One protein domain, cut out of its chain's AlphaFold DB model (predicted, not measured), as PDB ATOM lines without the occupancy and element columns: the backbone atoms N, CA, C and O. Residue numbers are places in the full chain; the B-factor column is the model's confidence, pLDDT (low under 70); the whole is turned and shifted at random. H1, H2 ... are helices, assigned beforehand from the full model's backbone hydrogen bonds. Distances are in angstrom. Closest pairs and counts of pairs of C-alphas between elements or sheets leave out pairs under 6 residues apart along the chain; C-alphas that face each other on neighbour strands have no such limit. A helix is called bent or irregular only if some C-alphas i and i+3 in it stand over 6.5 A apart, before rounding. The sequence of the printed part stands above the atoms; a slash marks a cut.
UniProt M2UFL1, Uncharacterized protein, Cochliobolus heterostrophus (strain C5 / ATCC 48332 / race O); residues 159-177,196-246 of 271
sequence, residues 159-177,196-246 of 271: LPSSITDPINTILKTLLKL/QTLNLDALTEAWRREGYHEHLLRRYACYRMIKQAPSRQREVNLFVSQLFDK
ATOM      1  N   LEU A 159       3.517  16.066   0.301       85.75
ATOM      2  CA  LEU A 159       2.533  15.933   1.369       85.75
ATOM      3  C   LEU A 159       2.332  17.269   2.107       85.75
ATOM      4  O   LEU A 159       3.299  18.007   2.309       85.75
ATOM      5  N   PRO A 160       1.097  17.597   2.526       87.50
ATOM      6  CA  PRO A 160       0.834  18.755   3.369       87.50
ATOM      7  C   PRO A 160       1.423  18.572   4.775       87.50
ATOM      8  O   PRO A 160       1.468  17.462   5.313       87.50
ATOM      9  N   SER A 161       1.783  19.688   5.413       86.50
ATOM     10  CA  SER A 161       2.354  19.712   6.768       86.50
ATOM     11  C   SER A 161       1.442  19.082   7.824       86.50
ATOM     12  O   SER A 161       1.914  18.473   8.778       86.50
ATOM     13  N   SER A 162       0.122  19.113   7.609       86.69
ATOM     14  CA  SER A 162      -0.858  18.427   8.459       86.69
ATOM     15  C   SER A 162      -0.668  16.908   8.536       86.69
ATOM     16  O   SER A 162      -1.205  16.284   9.445       86.69
ATOM     17  N   ILE A 163       0.049  16.309   7.581       86.75
ATOM     18  CA  ILE A 163       0.421  14.888   7.585       86.75
ATOM     19  C   ILE A 163       1.861  14.715   8.071       86.75
ATOM     20  O   ILE A 163       2.148  13.795   8.838       86.75
ATOM     21  N   THR A 164       2.770  15.594   7.649       86.81
ATOM     22  CA  THR A 164       4.204  15.394   7.866       86.81
ATOM     23  C   THR A 164       4.677  15.854   9.245       86.81
ATOM     24  O   THR A 164       5.419  15.121   9.903       86.81
ATOM     25  N   ASP A 165       4.168  16.974   9.765       85.69
ATOM     26  CA  ASP A 165       4.520  17.485  11.096       85.69
ATOM     27  C   ASP A 165       4.153  16.517  12.234       85.69
ATOM     28  O   ASP A 165       4.995  16.309  13.118       85.69
ATOM     29  N   PRO A 166       2.965  15.871  12.248       84.25
ATOM     30  CA  PRO A 166       2.642  14.879  13.269       84.25
ATOM     31  C   PRO A 166       3.617  13.697  13.276       84.25
ATOM     32  O   PRO A 166       4.115  13.325  14.338       84.25
ATOM     33  N   ILE A 167       3.949  13.146  12.103       84.06
ATOM     34  CA  ILE A 167       4.873  12.007  11.974       84.06
ATOM     35  C   ILE A 167       6.285  12.407  12.415       84.06
ATOM     36  O   ILE A 167       6.911  11.695  13.203       84.06
ATOM     37  N   ASN A 168       6.762  13.578  11.987       84.12
ATOM     38  CA  ASN A 168       8.061  14.114  12.395       84.12
ATOM     39  C   ASN A 168       8.114  14.390  13.909       84.12
ATOM     40  O   ASN A 168       9.147  14.189  14.548       84.12
ATOM     41  N   THR A 169       7.002  14.824  14.507       83.50
ATOM     42  CA  THR A 169       6.895  15.032  15.958       83.50
ATOM     43  C   THR A 169       7.004  13.710  16.711       83.50
ATOM     44  O   THR A 169       7.783  13.619  17.658       83.50
ATOM     45  N   ILE A 170       6.302  12.663  16.261       78.12
ATOM     46  CA  ILE A 170       6.403  11.322  16.860       78.12
ATOM     47  C   ILE A 170       7.832  10.814  16.776       78.12
ATOM     48  O   ILE A 170       8.384  10.364  17.774       78.12
ATOM     49  N   LEU A 171       8.448  10.915  15.601       79.00
ATOM     50  CA  LEU A 171       9.816  10.471  15.402       79.00
ATOM     51  C   LEU A 171      10.790  11.189  16.348       79.00
ATOM     52  O   LEU A 171      11.606  10.544  17.001       79.00
ATOM     53  N   LYS A 172      10.670  12.514  16.488       80.75
ATOM     54  CA  LYS A 172      11.475  13.288  17.446       80.75
ATOM     55  C   LYS A 172      11.262  12.815  18.884       80.75
ATOM     56  O   LYS A 172      12.222  12.780  19.649       80.75
ATOM     57  N   THR A 173      10.039  12.451  19.254       77.00
ATOM     58  CA  THR A 173       9.728  11.901  20.580       77.00
ATOM     59  C   THR A 173      10.343  10.512  20.772       77.00
ATOM     60  O   THR A 173      10.977  10.271  21.795       77.00
ATOM     61  N   LEU A 174      10.241   9.630  19.770       71.62
ATOM     62  CA  LEU A 174      10.849   8.292  19.778       71.62
ATOM     63  C   LEU A 174      12.373   8.346  19.923       71.62
ATOM     64  O   LEU A 174      12.954   7.532  20.635       71.62
ATOM     65  N   LEU A 175      13.022   9.305  19.263       71.38
ATOM     66  CA  LEU A 175      14.476   9.466  19.307       71.38
ATOM     67  C   LEU A 175      14.986  10.055  20.630       71.38
ATOM     68  O   LEU A 175      16.147   9.850  20.969       71.38
ATOM     69  N   LYS A 176      14.150  10.793  21.371       72.56
ATOM     70  CA  LYS A 176      14.529  11.443  22.639       72.56
ATOM     71  C   LYS A 176      14.340  10.566  23.878       72.56
ATOM     72  O   LYS A 176      14.902  10.884  24.922       72.56
ATOM     73  N   LEU A 177      13.527   9.516  23.802       61.56
ATOM     74  CA  LEU A 177      13.238   8.644  24.940       61.56
ATOM     75  C   LEU A 177      14.205   7.453  24.949       61.56
ATOM     76  O   LEU A 177      14.113   6.566  24.104       61.56
ATOM     77  N   GLN A 196       2.154  16.708  24.404       44.84
ATOM     78  CA  GLN A 196       1.379  16.828  23.158       44.84
ATOM     79  C   GLN A 196       0.509  15.586  22.880       44.84
ATOM     80  O   GLN A 196       1.006  14.558  22.429       44.84
ATOM     81  N   THR A 197      -0.801  15.696  23.121       51.75
ATOM     82  CA  THR A 197      -1.784  14.682  22.732       51.75
ATOM     83  C   THR A 197      -1.847  14.634  21.214       51.75
ATOM     84  O   THR A 197      -2.351  15.554  20.567       51.75
ATOM     85  N   LEU A 198      -1.289  13.572  20.642       62.22
ATOM     86  CA  LEU A 198      -1.316  13.322  19.210       62.22
ATOM     87  C   LEU A 198      -2.713  12.879  18.792       62.22
ATOM     88  O   LEU A 198      -3.217  11.854  19.246       62.22
ATOM     89  N   ASN A 199      -3.334  13.660  17.916       73.56
ATOM     90  CA  ASN A 199      -4.651  13.353  17.389       73.56
ATOM     91  C   ASN A 199      -4.512  12.461  16.141       73.56
ATOM     92  O   ASN A 199      -4.367  12.962  15.023       73.56
ATOM     93  N   LEU A 200      -4.517  11.139  16.343       76.56
ATOM     94  CA  LEU A 200      -4.441  10.151  15.255       76.56
ATOM     95  C   LEU A 200      -5.629  10.263  14.294       76.56
ATOM     96  O   LEU A 200      -5.454  10.094  13.089       76.56
ATOM     97  N   ASP A 201      -6.810  10.619  14.803       79.50
ATOM     98  CA  ASP A 201      -7.996  10.832  13.972       79.50
ATOM     99  C   ASP A 201      -7.786  12.014  13.021       79.50
ATOM    100  O   ASP A 201      -8.097  11.921  11.836       79.50
ATOM    101  N   ALA A 202      -7.177  13.104  13.496       84.00
ATOM    102  CA  ALA A 202      -6.853  14.252  12.652       84.00
ATOM    103  C   ALA A 202      -5.823  13.913  11.561       84.00
ATOM    104  O   ALA A 202      -5.962  14.398  10.436       84.00
ATOM    105  N   LEU A 203      -4.824  13.074  11.865       85.00
ATOM    106  CA  LEU A 203      -3.839  12.601  10.883       85.00
ATOM    107  C   LEU A 203      -4.498  11.716   9.815       85.00
ATOM    108  O   LEU A 203      -4.286  11.921   8.618       85.00
ATOM    109  N   THR A 204      -5.333  10.768  10.238       84.25
ATOM    110  CA  THR A 204      -6.076   9.880   9.337       84.25
ATOM    111  C   THR A 204      -7.051  10.664   8.459       84.25
ATOM    112  O   THR A 204      -7.122  10.434   7.253       84.25
ATOM    113  N   GLU A 205      -7.753  11.649   9.017       85.69
ATOM    114  CA  GLU A 205      -8.634  12.529   8.248       85.69
ATOM    115  C   GLU A 205      -7.864  13.410   7.261       85.69
ATOM    116  O   GLU A 205      -8.287  13.560   6.116       85.69
ATOM    117  N   ALA A 206      -6.709  13.960   7.652       87.75
ATOM    118  CA  ALA A 206      -5.851  14.695   6.724       87.75
ATOM    119  C   ALA A 206      -5.400  13.803   5.553       87.75
ATOM    120  O   ALA A 206      -5.450  14.233   4.405       87.75
ATOM    121  N   TRP A 207      -5.048  12.544   5.824       89.31
ATOM    122  CA  TRP A 207      -4.691  11.566   4.795       89.31
ATOM    123  C   TRP A 207      -5.852  11.235   3.848       89.31
ATOM    124  O   TRP A 207      -5.679  11.207   2.628       89.31
ATOM    125  N   ARG A 208      -7.057  11.028   4.391       87.31
ATOM    126  CA  ARG A 208      -8.266  10.767   3.595       87.31
ATOM    127  C   ARG A 208      -8.633  11.950   2.700       87.31
ATOM    128  O   ARG A 208      -9.080  11.726   1.578       87.31
ATOM    129  N   ARG A 209      -8.431  13.194   3.155       88.44
ATOM    130  CA  ARG A 209      -8.681  14.404   2.343       88.44
ATOM    131  C   ARG A 209      -7.805  14.473   1.096       88.44
ATOM    132  O   ARG A 209      -8.272  14.961   0.074       88.44
ATOM    133  N   GLU A 210      -6.595  13.922   1.151       87.06
ATOM    134  CA  GLU A 210      -5.721  13.782  -0.023       87.06
ATOM    135  C   GLU A 210      -6.195  12.686  -1.003       87.06
ATOM    136  O   GLU A 210      -5.629  12.515  -2.085       87.06
ATOM    137  N   GLY A 211      -7.251  11.946  -0.651       83.75
ATOM    138  CA  GLY A 211      -7.825  10.874  -1.463       83.75
ATOM    139  C   GLY A 211      -7.078   9.546  -1.347       83.75
ATOM    140  O   GLY A 211      -7.277   8.658  -2.176       83.75
ATOM    141  N   TYR A 212      -6.208   9.394  -0.345       85.62
ATOM    142  CA  TYR A 212      -5.416   8.186  -0.155       85.62
ATOM    143  C   TYR A 212      -6.087   7.206   0.807       85.62
ATOM    144  O   TYR A 212      -6.711   7.573   1.803       85.62
ATOM    145  N   HIS A 213      -5.905   5.916   0.525       83.62
ATOM    146  CA  HIS A 213      -6.356   4.856   1.418       83.62
ATOM    147  C   HIS A 213      -5.489   4.781   2.672       83.62
ATOM    148  O   HIS A 213      -4.270   4.935   2.615       83.62
ATOM    149  N   GLU A 214      -6.110   4.478   3.806       81.00
ATOM    150  CA  GLU A 214      -5.454   4.509   5.115       81.00
ATOM    151  C   GLU A 214      -4.300   3.502   5.241       81.00
ATOM    152  O   GLU A 214      -3.279   3.801   5.854       81.00
ATOM    153  N   HIS A 215      -4.389   2.342   4.580       77.25
ATOM    154  CA  HIS A 215      -3.289   1.371   4.558       77.25
ATOM    155  C   HIS A 215      -1.971   1.981   4.032       77.25
ATOM    156  O   HIS A 215      -0.883   1.592   4.461       77.25
ATOM    157  N   LEU A 216      -2.060   2.973   3.138       82.00
ATOM    158  CA  LEU A 216      -0.902   3.677   2.593       82.00
ATOM    159  C   LEU A 216      -0.295   4.649   3.603       82.00
ATOM    160  O   LEU A 216       0.921   4.816   3.599       82.00
ATOM    161  N   LEU A 217      -1.105   5.228   4.500       84.81
ATOM    162  CA  LEU A 217      -0.611   6.044   5.613       84.81
ATOM    163  C   LEU A 217       0.268   5.196   6.525       84.81
ATOM    164  O   LEU A 217       1.369   5.605   6.877       84.81
ATOM    165  N   ARG A 218      -0.187   3.982   6.853       78.81
ATOM    166  CA  ARG A 218       0.594   3.017   7.634       78.81
ATOM    167  C   ARG A 218       1.924   2.703   6.967       78.81
ATOM    168  O   ARG A 218       2.959   2.737   7.628       78.81
ATOM    169  N   ARG A 219       1.906   2.407   5.668       77.06
ATOM    170  CA  ARG A 219       3.128   2.074   4.929       77.06
ATOM    171  C   ARG A 219       4.088   3.259   4.861       77.06
ATOM    172  O   ARG A 219       5.281   3.080   5.083       77.06
ATOM    173  N   TYR A 220       3.563   4.459   4.634       82.56
ATOM    174  CA  TYR A 220       4.333   5.698   4.652       82.56
ATOM    175  C   TYR A 220       4.944   5.986   6.032       82.56
ATOM    176  O   TYR A 220       6.147   6.220   6.125       82.56
ATOM    177  N   ALA A 221       4.150   5.922   7.103       81.50
ATOM    178  CA  ALA A 221       4.617   6.155   8.468       81.50
ATOM    179  C   ALA A 221       5.696   5.139   8.869       81.50
ATOM    180  O   ALA A 221       6.763   5.525   9.337       81.50
ATOM    181  N   CYS A 222       5.456   3.851   8.599       77.38
ATOM    182  CA  CYS A 222       6.424   2.783   8.836       77.38
ATOM    183  C   CYS A 222       7.739   3.042   8.086       77.38
ATOM    184  O   CYS A 222       8.804   3.058   8.701       77.38
ATOM    185  N   TYR A 223       7.661   3.343   6.784       77.38
ATOM    186  CA  TYR A 223       8.827   3.686   5.972       77.38
ATOM    187  C   TYR A 223       9.617   4.853   6.567       77.38
ATOM    188  O   TYR A 223      10.818   4.729   6.810       77.38
ATOM    189  N   ARG A 224       8.945   5.987   6.810       78.50
ATOM    190  CA  ARG A 224       9.591   7.214   7.296       78.50
ATOM    191  C   ARG A 224      10.276   6.981   8.633       78.50
ATOM    192  O   ARG A 224      11.412   7.408   8.820       78.50
ATOM    193  N   MET A 225       9.603   6.280   9.540       76.75
ATOM    194  CA  MET A 225      10.081   6.107  10.902       76.75
ATOM    195  C   MET A 225      11.183   5.052  11.006       76.75
ATOM    196  O   MET A 225      12.174   5.306  11.680       76.75
ATOM    197  N   ILE A 226      11.088   3.919  10.300       72.06
ATOM    198  CA  ILE A 226      12.160   2.907  10.288       72.06
ATOM    199  C   ILE A 226      13.413   3.447   9.595       72.06
ATOM    200  O   ILE A 226      14.517   3.233  10.089       72.06
ATOM    201  N   LYS A 227      13.270   4.196   8.492       71.62
ATOM    202  CA  LYS A 227      14.417   4.826   7.814       71.62
ATOM    203  C   LYS A 227      15.217   5.743   8.735       71.62
ATOM    204  O   LYS A 227      16.437   5.787   8.624       71.62
ATOM    205  N   GLN A 228      14.536   6.485   9.603       71.38
ATOM    206  CA  GLN A 228      15.162   7.486  10.468       71.38
ATOM    207  C   GLN A 228      15.476   6.957  11.880       71.38
ATOM    208  O   GLN A 228      16.325   7.522  12.565       71.38
ATOM    209  N   ALA A 229      14.837   5.868  12.315       71.69
ATOM    210  CA  ALA A 229      15.030   5.252  13.626       71.69
ATOM    211  C   ALA A 229      14.972   3.706  13.555       71.69
ATOM    212  O   ALA A 229      14.103   3.089  14.179       71.69
ATOM    213  N   PRO A 230      15.899   3.042  12.835       70.88
ATOM    214  CA  PRO A 230      15.851   1.588  12.637       70.88
ATOM    215  C   PRO A 230      15.981   0.796  13.950       70.88
ATOM    216  O   PRO A 230      15.409  -0.280  14.088       70.88
ATOM    217  N   SER A 231      16.669   1.345  14.959       70.94
ATOM    218  CA  SER A 231      16.805   0.737  16.292       70.94
ATOM    219  C   SER A 231      15.513   0.735  17.122       70.94
ATOM    220  O   SER A 231      15.456   0.054  18.142       70.94
ATOM    221  N   ARG A 232      14.480   1.472  16.696       70.88
ATOM    222  CA  ARG A 232      13.192   1.637  17.394       70.88
ATOM    223  C   ARG A 232      12.040   0.939  16.668       70.88
ATOM    224  O   ARG A 232      10.880   1.329  16.789       70.88
ATOM    225  N   GLN A 233      12.340  -0.093  15.877       71.69
ATOM    226  CA  GLN A 233      11.355  -0.795  15.046       71.69
ATOM    227  C   GLN A 233      10.150  -1.317  15.851       71.69
ATOM    228  O   GLN A 233       9.021  -1.289  15.359       71.69
ATOM    229  N   ARG A 234      10.358  -1.762  17.099       70.44
ATOM    230  CA  ARG A 234       9.274  -2.249  17.967       70.44
ATOM    231  C   ARG A 234       8.291  -1.128  18.307       70.44
ATOM    232  O   ARG A 234       7.084  -1.319  18.189       70.44
ATOM    233  N   GLU A 235       8.802   0.031  18.694       73.06
ATOM    234  CA  GLU A 235       8.027   1.217  19.042       73.06
ATOM    235  C   GLU A 235       7.297   1.785  17.819       73.06
ATOM    236  O   GLU A 235       6.117   2.130  17.902       73.06
ATOM    237  N   VAL A 236       7.958   1.789  16.656       72.31
ATOM    238  CA  VAL A 236       7.328   2.148  15.377       72.31
ATOM    239  C   VAL A 236       6.165   1.207  15.063       72.31
ATOM    240  O   VAL A 236       5.082   1.673  14.721       72.31
ATOM    241  N   ASN A 237       6.345  -0.106  15.225       72.50
ATOM    242  CA  ASN A 237       5.284  -1.084  14.977       72.50
ATOM    243  C   ASN A 237       4.087  -0.905  15.920       72.50
ATOM    244  O   ASN A 237       2.947  -1.062  15.479       72.50
ATOM    245  N   LEU A 238       4.323  -0.558  17.189       72.38
ATOM    246  CA  LEU A 238       3.257  -0.247  18.146       72.38
ATOM    247  C   LEU A 238       2.468   0.989  17.709       72.38
ATOM    248  O   LEU A 238       1.248   0.911  17.582       72.38
ATOM    249  N   PHE A 239       3.156   2.087  17.389       74.50
ATOM    250  CA  PHE A 239       2.523   3.303  16.876       74.50
ATOM    251  C   PHE A 239       1.720   3.039  15.592       74.50
ATOM    252  O   PHE A 239       0.554   3.408  15.474       74.50
ATOM    253  N   VAL A 240       2.323   2.340  14.632       73.25
ATOM    254  CA  VAL A 240       1.683   1.998  13.360       73.25
ATOM    255  C   VAL A 240       0.452   1.110  13.565       73.25
ATOM    256  O   VAL A 240      -0.513   1.216  12.810       73.25
ATOM    257  N   SER A 241       0.468   0.243  14.578       69.31
ATOM    258  CA  SER A 241      -0.693  -0.577  14.935       69.31
ATOM    259  C   SER A 241      -1.810   0.262  15.560       69.31
ATOM    260  O   SER A 241      -2.973  -0.006  15.295       69.31
ATOM    261  N   GLN A 242      -1.477   1.312  16.319       70.25
ATOM    262  CA  GLN A 242      -2.454   2.246  16.898       70.25
ATOM    263  C   GLN A 242      -3.144   3.135  15.854       70.25
ATOM    264  O   GLN A 242      -4.244   3.618  16.107       70.25
ATOM    265  N   LEU A 243      -2.559   3.321  14.663       68.44
ATOM    266  CA  LEU A 243      -3.260   3.976  13.550       68.44
ATOM    267  C   LEU A 243      -4.513   3.190  13.100       68.44
ATOM    268  O   LEU A 243      -5.346   3.761  12.400       68.44
ATOM    269  N   PHE A 244      -4.671   1.910  13.492       62.22
ATOM    270  CA  PHE A 244      -5.763   1.040  13.037       62.22
ATOM    271  C   PHE A 244      -6.307   0.089  14.116       62.22
ATOM    272  O   PHE A 244      -5.785  -1.003  14.327       62.22
ATOM    273  N   ASP A 245      -7.466   0.427  14.686       51.25
ATOM    274  CA  ASP A 245      -8.197  -0.417  15.653       51.25
ATOM    275  C   ASP A 245      -9.193  -1.416  15.017       51.25
ATOM    276  O   ASP A 245     -10.016  -2.028  15.704       51.25
ATOM    277  N   LYS A 246      -9.187  -1.609  13.690       44.09
ATOM    278  CA  LYS A 246     -10.286  -2.313  12.999       44.09
ATOM    279  C   LYS A 246      -9.974  -3.788  12.667       44.09
ATOM    280  O   LYS A 246      -9.158  -4.082  11.794       44.09
TER     281      LYS A 246
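What this domain is: This is residues 159 to 177 and 196 to 246 of the 271 residues of an uncharacterized protein of Cochliobolus heterostrophus (strain C5 / ATCC 48332 / race O) (UniProt M2UFL1). A helical hairpin, H3 and H4, makes one layer, and H1 and H2 make a looser second layer over it. H1 crosses over H3 at 42 degrees, while H2 packs on the beginning of H3, at residues 214 to 217. The 70 printed residues hold four named helices, in the order H1, H2, H3, H4, and no named strand; the class is all helix. The whole is compact, with a radius of gyration of the C-alphas of 11.4 A and spans of 32 by 22 by 21 A.

Where its parts are: Find C-alpha 161 at (2.354, 19.712, 6.768); from there H1 runs 21.6 A to residue 176, neither bent nor irregular, but only just: C-alphas 163 and 166 are 6.1 A apart. After the cut, H2 takes residues 200 to 209. H3, residues 214 to 228, starts at C-alpha 214 (-5.454, 4.509, 5.115) and is 21.5 A long. H4, residues 230 to 242, runs 18.8 A to C-alpha 242 at (-2.454, 2.246, 16.898); it is irregular, with C-alphas 231 and 234 8.3 A apart.

How they stand to each other: Begin at the hub, H3, which touches the three other helices. It forms a hairpin with H4, opposite ways at a shallow tilt of 21 degrees; their closest C-alphas, Arg 218 and Val 240, are 5.9 A apart. H1 touches H3 with residues 167 to 171 alone, the same way at a steep tilt of 42 degrees; look at C-alphas 171 and 225, the closest, 6.3 A apart. H3 touches H2 with residues 214 to 217 alone, closest at C-alphas 204 and 214, 6.9 A. H1 touches H2 with residues 162 to 166 alone, closest at C-alphas 163 and 203, 5.9 A. H2 and H4 are only just apart, at 8.3 A. In H2 and H3 every O i to N i+4 pair is within hydrogen-bond range; in H1 10 of 12 are, in H4 7 of 9.

The domain as a whole: The C-alphas farthest apart, Leu 177 and Gly 211, stand 33.8 A from each other. Residues 178 to 195 are not printed, and C-alphas 177 and 196 are 14.5 A apart across this cut. The links H2 to H3 and H3 to H4 are tight. Mean pLDDT of the printed part is 76.5; look for values under 70 at residues 177, 196 to 198, 241 and 243 to 246.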